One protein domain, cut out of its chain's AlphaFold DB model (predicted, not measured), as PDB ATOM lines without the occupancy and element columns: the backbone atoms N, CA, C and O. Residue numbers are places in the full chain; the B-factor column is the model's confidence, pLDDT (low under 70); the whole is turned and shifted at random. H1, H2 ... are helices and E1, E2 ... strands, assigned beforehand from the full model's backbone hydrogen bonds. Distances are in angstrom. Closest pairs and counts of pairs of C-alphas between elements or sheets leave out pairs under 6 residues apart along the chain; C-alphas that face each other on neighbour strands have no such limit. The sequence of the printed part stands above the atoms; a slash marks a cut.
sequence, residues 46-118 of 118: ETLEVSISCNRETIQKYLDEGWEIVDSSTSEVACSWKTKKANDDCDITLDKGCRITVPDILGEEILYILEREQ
ATOM      1  N   GLU A  46      10.182 -62.823  27.302       94.94
ATOM      2  CA  GLU A  46      10.555 -61.433  27.541       94.94
ATOM      3  C   GLU A  46      11.470 -61.352  28.763       94.94
ATOM      4  O   GLU A  46      11.250 -62.055  29.749       94.94
ATOM      5  N   THR A  47      12.462 -60.463  28.717       96.06
ATOM      6  CA  THR A  47      13.376 -60.195  29.836       96.06
ATOM      7  C   THR A  47      13.383 -58.704  30.152       96.06
ATOM      8  O   THR A  47      13.372 -57.874  29.238       96.06
ATOM      9  N   LEU A  48      13.413 -58.359  31.438       96.81
ATOM     10  CA  LEU A  48      13.470 -56.986  31.932       96.81
ATOM     11  C   LEU A  48      14.487 -56.866  33.071       96.81
ATOM     12  O   LEU A  48      14.518 -57.699  33.969       96.81
ATOM     13  N   GLU A  49      15.281 -55.798  33.065       97.81
ATOM     14  CA  GLU A  49      16.168 -55.445  34.176       97.81
ATOM     15  C   GLU A  49      15.570 -54.279  34.969       97.81
ATOM     16  O   GLU A  49      15.203 -53.247  34.399       97.81
ATOM     17  N   VAL A  50      15.463 -54.438  36.289       97.81
ATOM     18  CA  VAL A  50      14.899 -53.431  37.200       97.81
ATOM     19  C   VAL A  50      15.879 -53.179  38.336       97.81
ATOM     20  O   VAL A  50      16.204 -54.095  39.085       97.81
ATOM     21  N   SER A  51      16.314 -51.931  38.503       97.69
ATOM     22  CA  SER A  51      17.131 -51.515  39.647       97.69
ATOM     23  C   SER A  51      16.288 -50.757  40.666       97.69
ATOM     24  O   SER A  51      15.613 -49.787  40.319       97.69
ATOM     25  N   ILE A  52      16.339 -51.187  41.926       97.94
ATOM     26  CA  ILE A  52      15.698 -50.511  43.053       97.94
ATOM     27  C   ILE A  52      16.782 -50.021  43.997       97.94
ATOM     28  O   ILE A  52      17.382 -50.801  44.736       97.94
ATOM     29  N   SER A  53      16.983 -48.709  44.013       97.38
ATOM     30  CA  SER A  53      17.961 -48.061  44.877       97.38
ATOM     31  C   SER A  53      17.293 -47.419  46.091       97.38
ATOM     32  O   SER A  53      16.234 -46.784  46.005       97.38
ATOM     33  N   CYS A  54      17.967 -47.503  47.235       96.94
ATOM     34  CA  CYS A  54      17.671 -46.716  48.428       96.94
ATOM     35  C   CYS A  54      16.260 -46.921  48.992       96.94
ATOM     36  O   CYS A  54      15.694 -45.988  49.566       96.94
ATOM     37  N   ASN A  55      15.690 -48.118  48.807       92.88
ATOM     38  CA  ASN A  55      14.349 -48.497  49.270       92.88
ATOM     39  C   ASN A  55      13.235 -47.520  48.841       92.88
ATOM     40  O   ASN A  55      12.247 -47.347  49.553       92.88
ATOM     41  N   ARG A  56      13.407 -46.827  47.708       93.62
ATOM     42  CA  ARG A  56      12.429 -45.835  47.224       93.62
ATOM     43  C   ARG A  56      11.238 -46.462  46.521       93.62
ATOM     44  O   ARG A  56      10.156 -45.886  46.519       93.62
ATOM     45  N   GLU A  57      11.461 -47.619  45.917       94.56
ATOM     46  CA  GLU A  57      10.480 -48.358  45.137       94.56
ATOM     47  C   GLU A  57      10.443 -49.813  45.604       94.56
ATOM     48  O   GLU A  57      11.252 -50.240  46.429       94.56
ATOM     49  N   THR A  58       9.476 -50.577  45.101       95.06
ATOM     50  CA  THR A  58       9.325 -51.999  45.430       95.06
ATOM     51  C   THR A  58       9.174 -52.807  44.151       95.06
ATOM     52  O   THR A  58       8.553 -52.341  43.196       95.06
ATOM     53  N   ILE A  59       9.690 -54.036  44.151       97.12
ATOM     54  CA  ILE A  59       9.595 -54.939  42.997       97.12
ATOM     55  C   ILE A  59       8.159 -55.451  42.778       97.12
ATOM     56  O   ILE A  59       7.841 -55.970  41.713       97.12
ATOM     57  N   GLN A  60       7.274 -55.261  43.765       97.19
ATOM     58  CA  GLN A  60       5.936 -55.850  43.814       97.19
ATOM     59  C   GLN A  60       5.088 -55.535  42.581       97.19
ATOM     60  O   GLN A  60       4.412 -56.422  42.080       97.19
ATOM     61  N   LYS A  61       5.183 -54.314  42.038       96.19
ATOM     62  CA  LYS A  61       4.459 -53.932  40.818       96.19
ATOM     63  C   LYS A  61       4.743 -54.894  39.656       96.19
ATOM     64  O   LYS A  61       3.827 -55.260  38.934       96.19
ATOM     65  N   TYR A  62       5.997 -55.306  39.488       96.69
ATOM     66  CA  TYR A  62       6.385 -56.218  38.417       96.69
ATOM     67  C   TYR A  62       5.893 -57.639  38.699       96.69
ATOM     68  O   TYR A  62       5.365 -58.296  37.806       96.69
ATOM     69  N   LEU A  63       5.986 -58.083  39.954       97.00
ATOM     70  CA  LEU A  63       5.468 -59.392  40.362       97.00
ATOM     71  C   LEU A  63       3.949 -59.492  40.140       97.00
ATOM     72  O   LEU A  63       3.463 -60.501  39.634       97.00
ATOM     73  N   ASP A  64       3.207 -58.425  40.442       97.19
ATOM     74  CA  ASP A  64       1.755 -58.349  40.237       97.19
ATOM     75  C   ASP A  64       1.369 -58.341  38.742       97.19
ATOM     76  O   ASP A  64       0.281 -58.786  38.376       97.19
ATOM     77  N   GLU A  65       2.260 -57.869  37.864       95.56
ATOM     78  CA  GLU A  65       2.108 -57.873  36.397       95.56
ATOM     79  C   GLU A  65       2.524 -59.210  35.742       95.56
ATOM     80  O   GLU A  65       2.522 -59.334  34.509       95.56
ATOM     81  N   GLY A  66       2.866 -60.216  36.552       95.44
ATOM     82  CA  GLY A  66       3.220 -61.560  36.100       95.44
ATOM     83  C   GLY A  66       4.682 -61.727  35.683       95.44
ATOM     84  O   GLY A  66       4.985 -62.652  34.937       95.44
ATOM     85  N   TRP A  67       5.578 -60.839  36.120       97.62
ATOM     86  CA  TRP A  67       7.019 -61.036  35.960       97.62
ATOM     87  C   TRP A  67       7.577 -61.960  37.046       97.62
ATOM     88  O   TRP A  67       7.217 -61.848  38.218       97.62
ATOM     89  N   GLU A  68       8.519 -62.822  36.670       97.44
ATOM     90  CA  GLU A  68       9.228 -63.723  37.579       97.44
ATOM     91  C   GLU A  68      10.681 -63.276  37.754       97.44
ATOM     92  O   GLU A  68      11.356 -62.957  36.779       97.44
ATOM     93  N   ILE A  69      11.185 -63.256  38.991       97.81
ATOM     94  CA  ILE A  69      12.599 -62.953  39.259       97.81
ATOM     95  C   ILE A  69      13.437 -64.176  38.894       97.81
ATOM     96  O   ILE A  69      13.250 -65.246  39.476       97.81
ATOM     97  N   VAL A  70      14.395 -64.001  37.985       97.94
ATOM     98  CA  VAL A  70      15.353 -65.051  37.605       97.94
ATOM     99  C   VAL A  70      16.724 -64.864  38.242       97.94
ATOM    100  O   VAL A  70      17.405 -65.851  38.508       97.94
ATOM    101  N   ASP A  71      17.118 -63.622  38.526       98.12
ATOM    102  CA  ASP A  71      18.359 -63.308  39.233       98.12
ATOM    103  C   ASP A  71      18.239 -61.983  39.997       98.12
ATOM    104  O   ASP A  71      17.408 -61.126  39.674       98.12
ATOM    105  N   SER A  72      19.077 -61.808  41.017       97.81
ATOM    106  CA  SER A  72      19.180 -60.559  41.765       97.81
ATOM    107  C   SER A  72      20.592 -60.336  42.291       97.81
ATOM    108  O   SER A  72      21.203 -61.251  42.846       97.81
ATOM    109  N   SER A  73      21.078 -59.100  42.210       98.12
ATOM    110  CA  SER A  73      22.361 -58.709  42.795       98.12
ATOM    111  C   SER A  73      22.242 -57.420  43.595       98.12
ATOM    112  O   SER A  73      21.482 -56.523  43.239       98.12
ATOM    113  N   THR A  74      23.006 -57.340  44.681       97.94
ATOM    114  CA  THR A  74      23.003 -56.207  45.604       97.94
ATOM    115  C   THR A  74      24.315 -55.430  45.513       97.94
ATOM    116  O   THR A  74      25.396 -56.024  45.473       97.94
ATOM    117  N   SER A  75      24.233 -54.100  45.540       98.06
ATOM    118  CA  SER A  75      25.383 -53.197  45.609       98.06
ATOM    119  C   SER A  75      25.113 -51.979  46.504       98.06
ATOM    120  O   SER A  75      23.974 -51.708  46.879       98.06
ATOM    121  N   GLU A  76      26.166 -51.257  46.894       98.00
ATOM    122  CA  GLU A  76      26.050 -50.011  47.662       98.00
ATOM    123  C   GLU A  76      26.116 -48.797  46.724       98.00
ATOM    124  O   GLU A  76      27.026 -48.685  45.900       98.00
ATOM    125  N   VAL A  77      25.178 -47.859  46.879       97.94
ATOM    126  CA  VAL A  77      25.084 -46.634  46.072       97.94
ATOM    127  C   VAL A  77      24.814 -45.394  46.926       97.94
ATOM    128  O   VAL A  77      24.381 -45.466  48.077       97.94
ATOM    129  N   ALA A  78      25.049 -44.211  46.351       97.75
ATOM    130  CA  ALA A  78      24.712 -42.941  46.988       97.75
ATOM    131  C   ALA A  78      23.211 -42.628  46.853       97.75
ATOM    132  O   ALA A  78      22.707 -42.368  45.763       97.75
ATOM    133  N   CYS A  79      22.511 -42.570  47.982       97.38
ATOM    134  CA  CYS A  79      21.093 -42.227  48.065       97.38
ATOM    135  C   CYS A  79      20.839 -40.726  48.119       97.38
ATOM    136  O   CYS A  79      19.792 -40.245  47.685       97.38
ATOM    137  N   SER A  80      21.790 -39.962  48.638       97.62
ATOM    138  CA  SER A  80      21.739 -38.508  48.597       97.62
ATOM    139  C   SER A  80      23.134 -37.930  48.445       97.62
ATOM    140  O   SER A  80      24.151 -38.587  48.678       97.62
ATOM    141  N   TRP A  81      23.165 -36.669  48.042       97.75
ATOM    142  CA  TRP A  81      24.382 -35.921  47.798       97.75
ATOM    143  C   TRP A  81      24.364 -34.661  48.651       97.75
ATOM    144  O   TRP A  81      23.338 -33.983  48.736       97.75
ATOM    145  N   LYS A  82      25.506 -34.317  49.245       97.25
ATOM    146  CA  LYS A  82      25.696 -33.046  49.951       97.25
ATOM    147  C   LYS A  82      26.865 -32.277  49.378       97.25
ATOM    148  O   LYS A  82      27.812 -32.849  48.839       97.25
ATOM    149  N   THR A  83      26.822 -30.964  49.553       96.00
ATOM    150  CA  THR A  83      27.972 -30.109  49.272       96.00
ATOM    151  C   THR A  83      28.855 -29.985  50.509       96.00
ATOM    152  O   THR A  83      28.358 -29.695  51.595       96.00
ATOM    153  N   LYS A  84      30.169 -30.135  50.335       94.88
ATOM    154  CA  LYS A  84      31.178 -29.818  51.352       94.88
ATOM    155  C   LYS A  84      32.318 -28.991  50.759       94.88
ATOM    156  O   LYS A  84      32.381 -28.803  49.543       94.88
ATOM    157  N   LYS A  85      33.209 -28.503  51.624       96.38
ATOM    158  CA  LYS A  85      34.446 -27.851  51.192       96.38
ATOM    159  C   LYS A  85      35.385 -28.846  50.502       96.38
ATOM    160  O   LYS A  85      35.485 -29.999  50.925       96.38
ATOM    161  N   ALA A  86      36.068 -28.384  49.461       95.56
ATOM    162  CA  ALA A  86      37.089 -29.139  48.741       95.56
ATOM    163  C   ALA A  86      38.315 -29.415  49.624       95.56
ATOM    164  O   ALA A  86      38.867 -30.512  49.589       95.56
ATOM    165  N   ASN A  87      38.707 -28.424  50.423       94.19
ATOM    166  CA  ASN A  87      39.755 -28.487  51.436       94.19
ATOM    167  C   ASN A  87      39.434 -27.499  52.572       94.19
ATOM    168  O   ASN A  87      38.506 -26.695  52.458       94.19
ATOM    169  N   ASP A  88      40.186 -27.566  53.668       94.19
ATOM    170  CA  ASP A  88      39.920 -26.737  54.849       94.19
ATOM    171  C   ASP A  88      40.236 -25.247  54.620       94.19
ATOM    172  O   ASP A  88      39.583 -24.383  55.212       94.19
ATOM    173  N   ASP A  89      41.158 -24.956  53.699       93.50
ATOM    174  CA  ASP A  89      41.716 -23.623  53.445       93.50
ATOM    175  C   ASP A  89      40.874 -22.746  52.503       93.50
ATOM    176  O   ASP A  89      41.179 -21.566  52.335       93.50
ATOM    177  N   CYS A  90      39.817 -23.284  51.885       94.19
ATOM    178  CA  CYS A  90      38.985 -22.527  50.948       94.19
ATOM    179  C   CYS A  90      37.717 -21.941  51.590       94.19
ATOM    180  O   CYS A  90      37.104 -22.519  52.503       94.19
ATOM    181  N   ASP A  91      37.278 -20.788  51.081       94.94
ATOM    182  CA  ASP A  91      36.005 -20.168  51.437       94.94
ATOM    183  C   ASP A  91      34.882 -20.693  50.531       94.94
ATOM    184  O   ASP A  91      34.865 -20.490  49.319       94.94
ATOM    185  N   ILE A  92      33.893 -21.360  51.130       93.56
ATOM    186  CA  ILE A  92      32.809 -22.024  50.391       93.56
ATOM    187  C   ILE A  92      31.870 -21.052  49.655       93.56
ATOM    188  O   ILE A  92      31.138 -21.464  48.752       93.56
ATOM    189  N   THR A  93      31.872 -19.780  50.052       93.50
ATOM    190  CA  THR A  93      31.009 -18.725  49.510       93.50
ATOM    191  C   THR A  93      31.742 -17.904  48.460       93.50
ATOM    192  O   THR A  93      31.150 -17.551  47.440       93.50
ATOM    193  N   LEU A  94      33.016 -17.596  48.709       95.19
ATOM    194  CA  LEU A  94      33.804 -16.683  47.881       95.19
ATOM    195  C   LEU A  94      34.605 -17.410  46.796       95.19
ATOM    196  O   LEU A  94      34.690 -16.917  45.665       95.19
ATOM    197  N   ASP A  95      35.149 -18.591  47.099       94.19
ATOM    198  CA  ASP A  95      36.088 -19.272  46.213       94.19
ATOM    199  C   ASP A  95      35.374 -20.206  45.233       94.19
ATOM    200  O   ASP A  95      34.736 -21.208  45.586       94.19
ATOM    201  N   LYS A  96      35.538 -19.913  43.939       89.44
ATOM    202  CA  LYS A  96      35.073 -20.796  42.864       89.44
ATOM    203  C   LYS A  96      35.788 -22.143  42.973       89.44
ATOM    204  O   LYS A  96      37.008 -22.200  43.055       89.44
ATOM    205  N   GLY A  97      35.020 -23.229  42.940       89.00
ATOM    206  CA  GLY A  97      35.559 -24.587  43.058       89.00
ATOM    207  C   GLY A  97      35.770 -25.076  44.495       89.00
ATOM    208  O   GLY A  97      36.094 -26.246  44.669       89.00
ATOM    209  N   CYS A  98      35.518 -24.256  45.527       95.25
ATOM    210  CA  CYS A  98      35.561 -24.728  46.916       95.25
ATOM    211  C   CYS A  98      34.400 -25.681  47.256       95.25
ATOM    212  O   CYS A  98      34.499 -26.487  48.175       95.25
ATOM    213  N   ARG A  99      33.289 -25.626  46.513       95.19
ATOM    214  CA  ARG A  99      32.129 -26.510  46.696       95.19
ATOM    215  C   ARG A  99      32.322 -27.812  45.924       95.19
ATOM    216  O   ARG A  99      32.313 -27.791  44.696       95.19
ATOM    217  N   ILE A 100      32.418 -28.932  46.635       95.44
ATOM    218  CA  ILE A 100      32.396 -30.277  46.043       95.44
ATOM    219  C   ILE A 100      31.157 -31.041  46.488       95.44
ATOM    220  O   ILE A 100      30.697 -30.901  47.622       95.44
ATOM    221  N   THR A 101      30.626 -31.861  45.591       96.56
ATOM    222  CA  THR A 101      29.493 -32.742  45.868       96.56
ATOM    223  C   THR A 101      30.020 -34.121  46.236       96.56
ATOM    224  O   THR A 101      30.828 -34.690  45.506       96.56
ATOM    225  N   VAL A 102      29.579 -34.650  47.372       96.38
ATOM    226  CA  VAL A 102      29.944 -35.990  47.847       96.38
ATOM    227  C   VAL A 102      28.702 -36.763  48.278       96.38
ATOM    228  O   VAL A 102      27.696 -36.122  48.610       96.38
ATOM    229  N   PRO A 103      28.755 -38.106  48.302       97.56
ATOM    230  CA  PRO A 103      27.694 -38.901  48.902       97.56
ATOM    231  C   PRO A 103      27.446 -38.448  50.342       97.56
ATOM    232  O   PRO A 103      28.384 -38.224  51.114       97.56
ATOM    233  N   ASP A 104      26.178 -38.256  50.677       97.62
ATOM    234  CA  ASP A 104      25.749 -37.916  52.030       97.62
ATOM    235  C   ASP A 104      25.225 -39.152  52.749       97.62
ATOM    236  O   ASP A 104      25.748 -39.525  53.798       97.62
ATOM    237  N   ILE A 105      24.249 -39.820  52.132       97.38
ATOM    238  CA  ILE A 105      23.663 -41.066  52.614       97.38
ATOM    239  C   ILE A 105      23.977 -42.155  51.592       97.38
ATOM    240  O   ILE A 105      23.671 -41.994  50.410       97.38
ATOM    241  N   LEU A 106      24.584 -43.245  52.056       97.50
ATOM    242  CA  LEU A 106      24.748 -44.480  51.293       97.50
ATOM    243  C   LEU A 106      23.577 -45.418  51.587       97.50
ATOM    244  O   LEU A 106      22.968 -45.346  52.657       97.50
ATOM    245  N   GLY A 107      23.262 -46.290  50.641       97.50
ATOM    246  CA  GLY A 107      22.246 -47.311  50.822       97.50
ATOM    247  C   GLY A 107      22.346 -48.404  49.777       97.50
ATOM    248  O   GLY A 107      23.209 -48.382  48.902       97.50
ATOM    249  N   GLU A 108      21.455 -49.371  49.912       97.75
ATOM    250  CA  GLU A 108      21.442 -50.558  49.074       97.75
ATOM    251  C   GLU A 108      20.756 -50.288  47.732       97.75
ATOM    252  O   GLU A 108      19.730 -49.605  47.667       97.75
ATOM    253  N   GLU A 109      21.317 -50.844  46.668       98.12
ATOM    254  CA  GLU A 109      20.680 -51.014  45.373       98.12
ATOM    255  C   GLU A 109      20.584 -52.499  45.050       98.12
ATOM    256  O   GLU A 109      21.582 -53.216  45.127       98.12
ATOM    257  N   ILE A 110      19.389 -52.945  44.669       98.31
ATOM    258  CA  ILE A 110      19.147 -54.310  44.211       98.31
ATOM    259  C   ILE A 110      18.767 -54.257  42.732       98.31
ATOM    260  O   ILE A 110      17.755 -53.653  42.371       98.31
ATOM    261  N   LEU A 111      19.569 -54.905  41.893       98.31
ATOM    262  CA  LEU A 111      19.279 -55.137  40.482       98.31
ATOM    263  C   LEU A 111      18.602 -56.501  40.338       98.31
ATOM    264  O   LEU A 111      19.211 -57.518  40.662       98.31
ATOM    265  N   TYR A 112      17.375 -56.515  39.830       98.50
ATOM    266  CA  TYR A 112      16.608 -57.714  39.500       98.50
ATOM    267  C   TYR A 112      16.623 -57.953  37.993       98.50
ATOM    268  O   TYR A 112      16.365 -57.035  37.213       98.50
ATOM    269  N   ILE A 113      16.850 -59.202  37.597       98.25
ATOM    270  CA  ILE A 113      16.580 -59.687  36.244       98.25
ATOM    271  C   ILE A 113      15.255 -60.441  36.306       98.25
ATOM    272  O   ILE A 113      15.086 -61.347  37.127       98.25
ATOM    273  N   LEU A 114      14.310 -60.040  35.463       97.94
ATOM    274  CA  LEU A 114      12.956 -60.573  35.410       97.94
ATOM    275  C   LEU A 114      12.693 -61.257  34.069       97.94
ATOM    276  O   LEU A 114      13.140 -60.764  33.034       97.94
ATOM    277  N   GLU A 115      11.911 -62.334  34.072       97.25
ATOM    278  CA  GLU A 115      11.412 -62.999  32.866       97.25
ATOM    279  C   GLU A 115       9.885 -63.123  32.877       97.25
ATOM    280  O   GLU A 115       9.255 -63.199  33.933       97.25
ATOM    281  N   ARG A 116       9.290 -63.161  31.684       95.00
ATOM    282  CA  ARG A 116       7.881 -63.507  31.480       95.00
ATOM    283  C   ARG A 116       7.706 -64.236  30.151       95.00
ATOM    284  O   ARG A 116       8.353 -63.898  29.162       95.00
ATOM    285  N   GLU A 117       6.834 -65.236  30.121       89.12
ATOM    286  CA  GLU A 117       6.427 -65.883  28.870       89.12
ATOM    287  C   GLU A 117       5.319 -65.059  28.191       89.12
ATOM    288  O   GLU A 117       4.363 -64.654  28.859       89.12
ATOM    289  N   GLN A 118       5.460 -64.792  26.886       71.00
ATOM    290  CA  GLN A 118       4.401 -64.206  26.049       71.00
ATOM    291  C   GLN A 118       3.391 -65.250  25.567       71.00
ATOM    292  O   GLN A 118       3.814 -66.378  25.224       71.00
TER     293      GLN A 118
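What this domain is: This is residues 46 to 118 of the 118 residues of the protein "Possible Alpha-2-macroglobulin family N-termin" of Prochlorococcus marinus (strain MIT 9211) (UniProt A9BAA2). What is the overall picture? A long, twisted two-stranded ribbon, the hairpin of E2 and E3, makes the length; near one end E1 lies alongside E3 as a third strand with the small helix H1 close by, and the loop of residues 86 to 98 makes the other end. What is it made of? The printed part has 73 residues, with E1, H1, E2 and E3 in chain order; the sheet, order E1, E3, E2, is antiparallel, and the class is mostly strand. How large is it? It is an extended rod of 60 by 17 by 17 A, with a radius of gyration of the C-alphas of 19.2 A.

Where its parts are: Where are the strands? E3 is residues 99 to 117, 50.3 A long, ending at C-alpha 117 (6.427, -65.883, 28.870). E2 is residues 68 to 85, 45.9 A, and E1 residues 46 to 53, 23.1 A, beginning at C-alpha 46 (10.555, -61.433, 27.541). Where is the helix? H1 is residues 60 to 64, 6.0 A.

How they stand to each other: How do the strands pair? Inner strand E3 is antiparallel to E2 at 168 degrees, with N 109 and O 75 at 2.8 A, and to E1 at 153 degrees, with N 48 and O 114 at 2.9 A. Are they straight? E2 bends by 74 degrees at residue 71, and E3 by 63 degrees at residue 105; the sheet is twisted, with C-alphas up to 4.3 A off its best plane. Where does H1 stand? It only grazes the sheet, with residues 62 to 63, and its O i to N i+4 pair is within hydrogen-bond range. E1, H1 and E2 form a split strand-helix-strand unit, two same-way strands with E3 between them, its crossover right-handed.

The domain as a whole: How far does it reach? The C-alphas farthest apart, those of Asp 89 and Gln 118, are 61.6 A apart. Is it continuous and confident? The printed part has no cut; the link E2 to E3 is long, 13 residues. Mean pLDDT of the printed part is 95.9, and no printed residue is under 70.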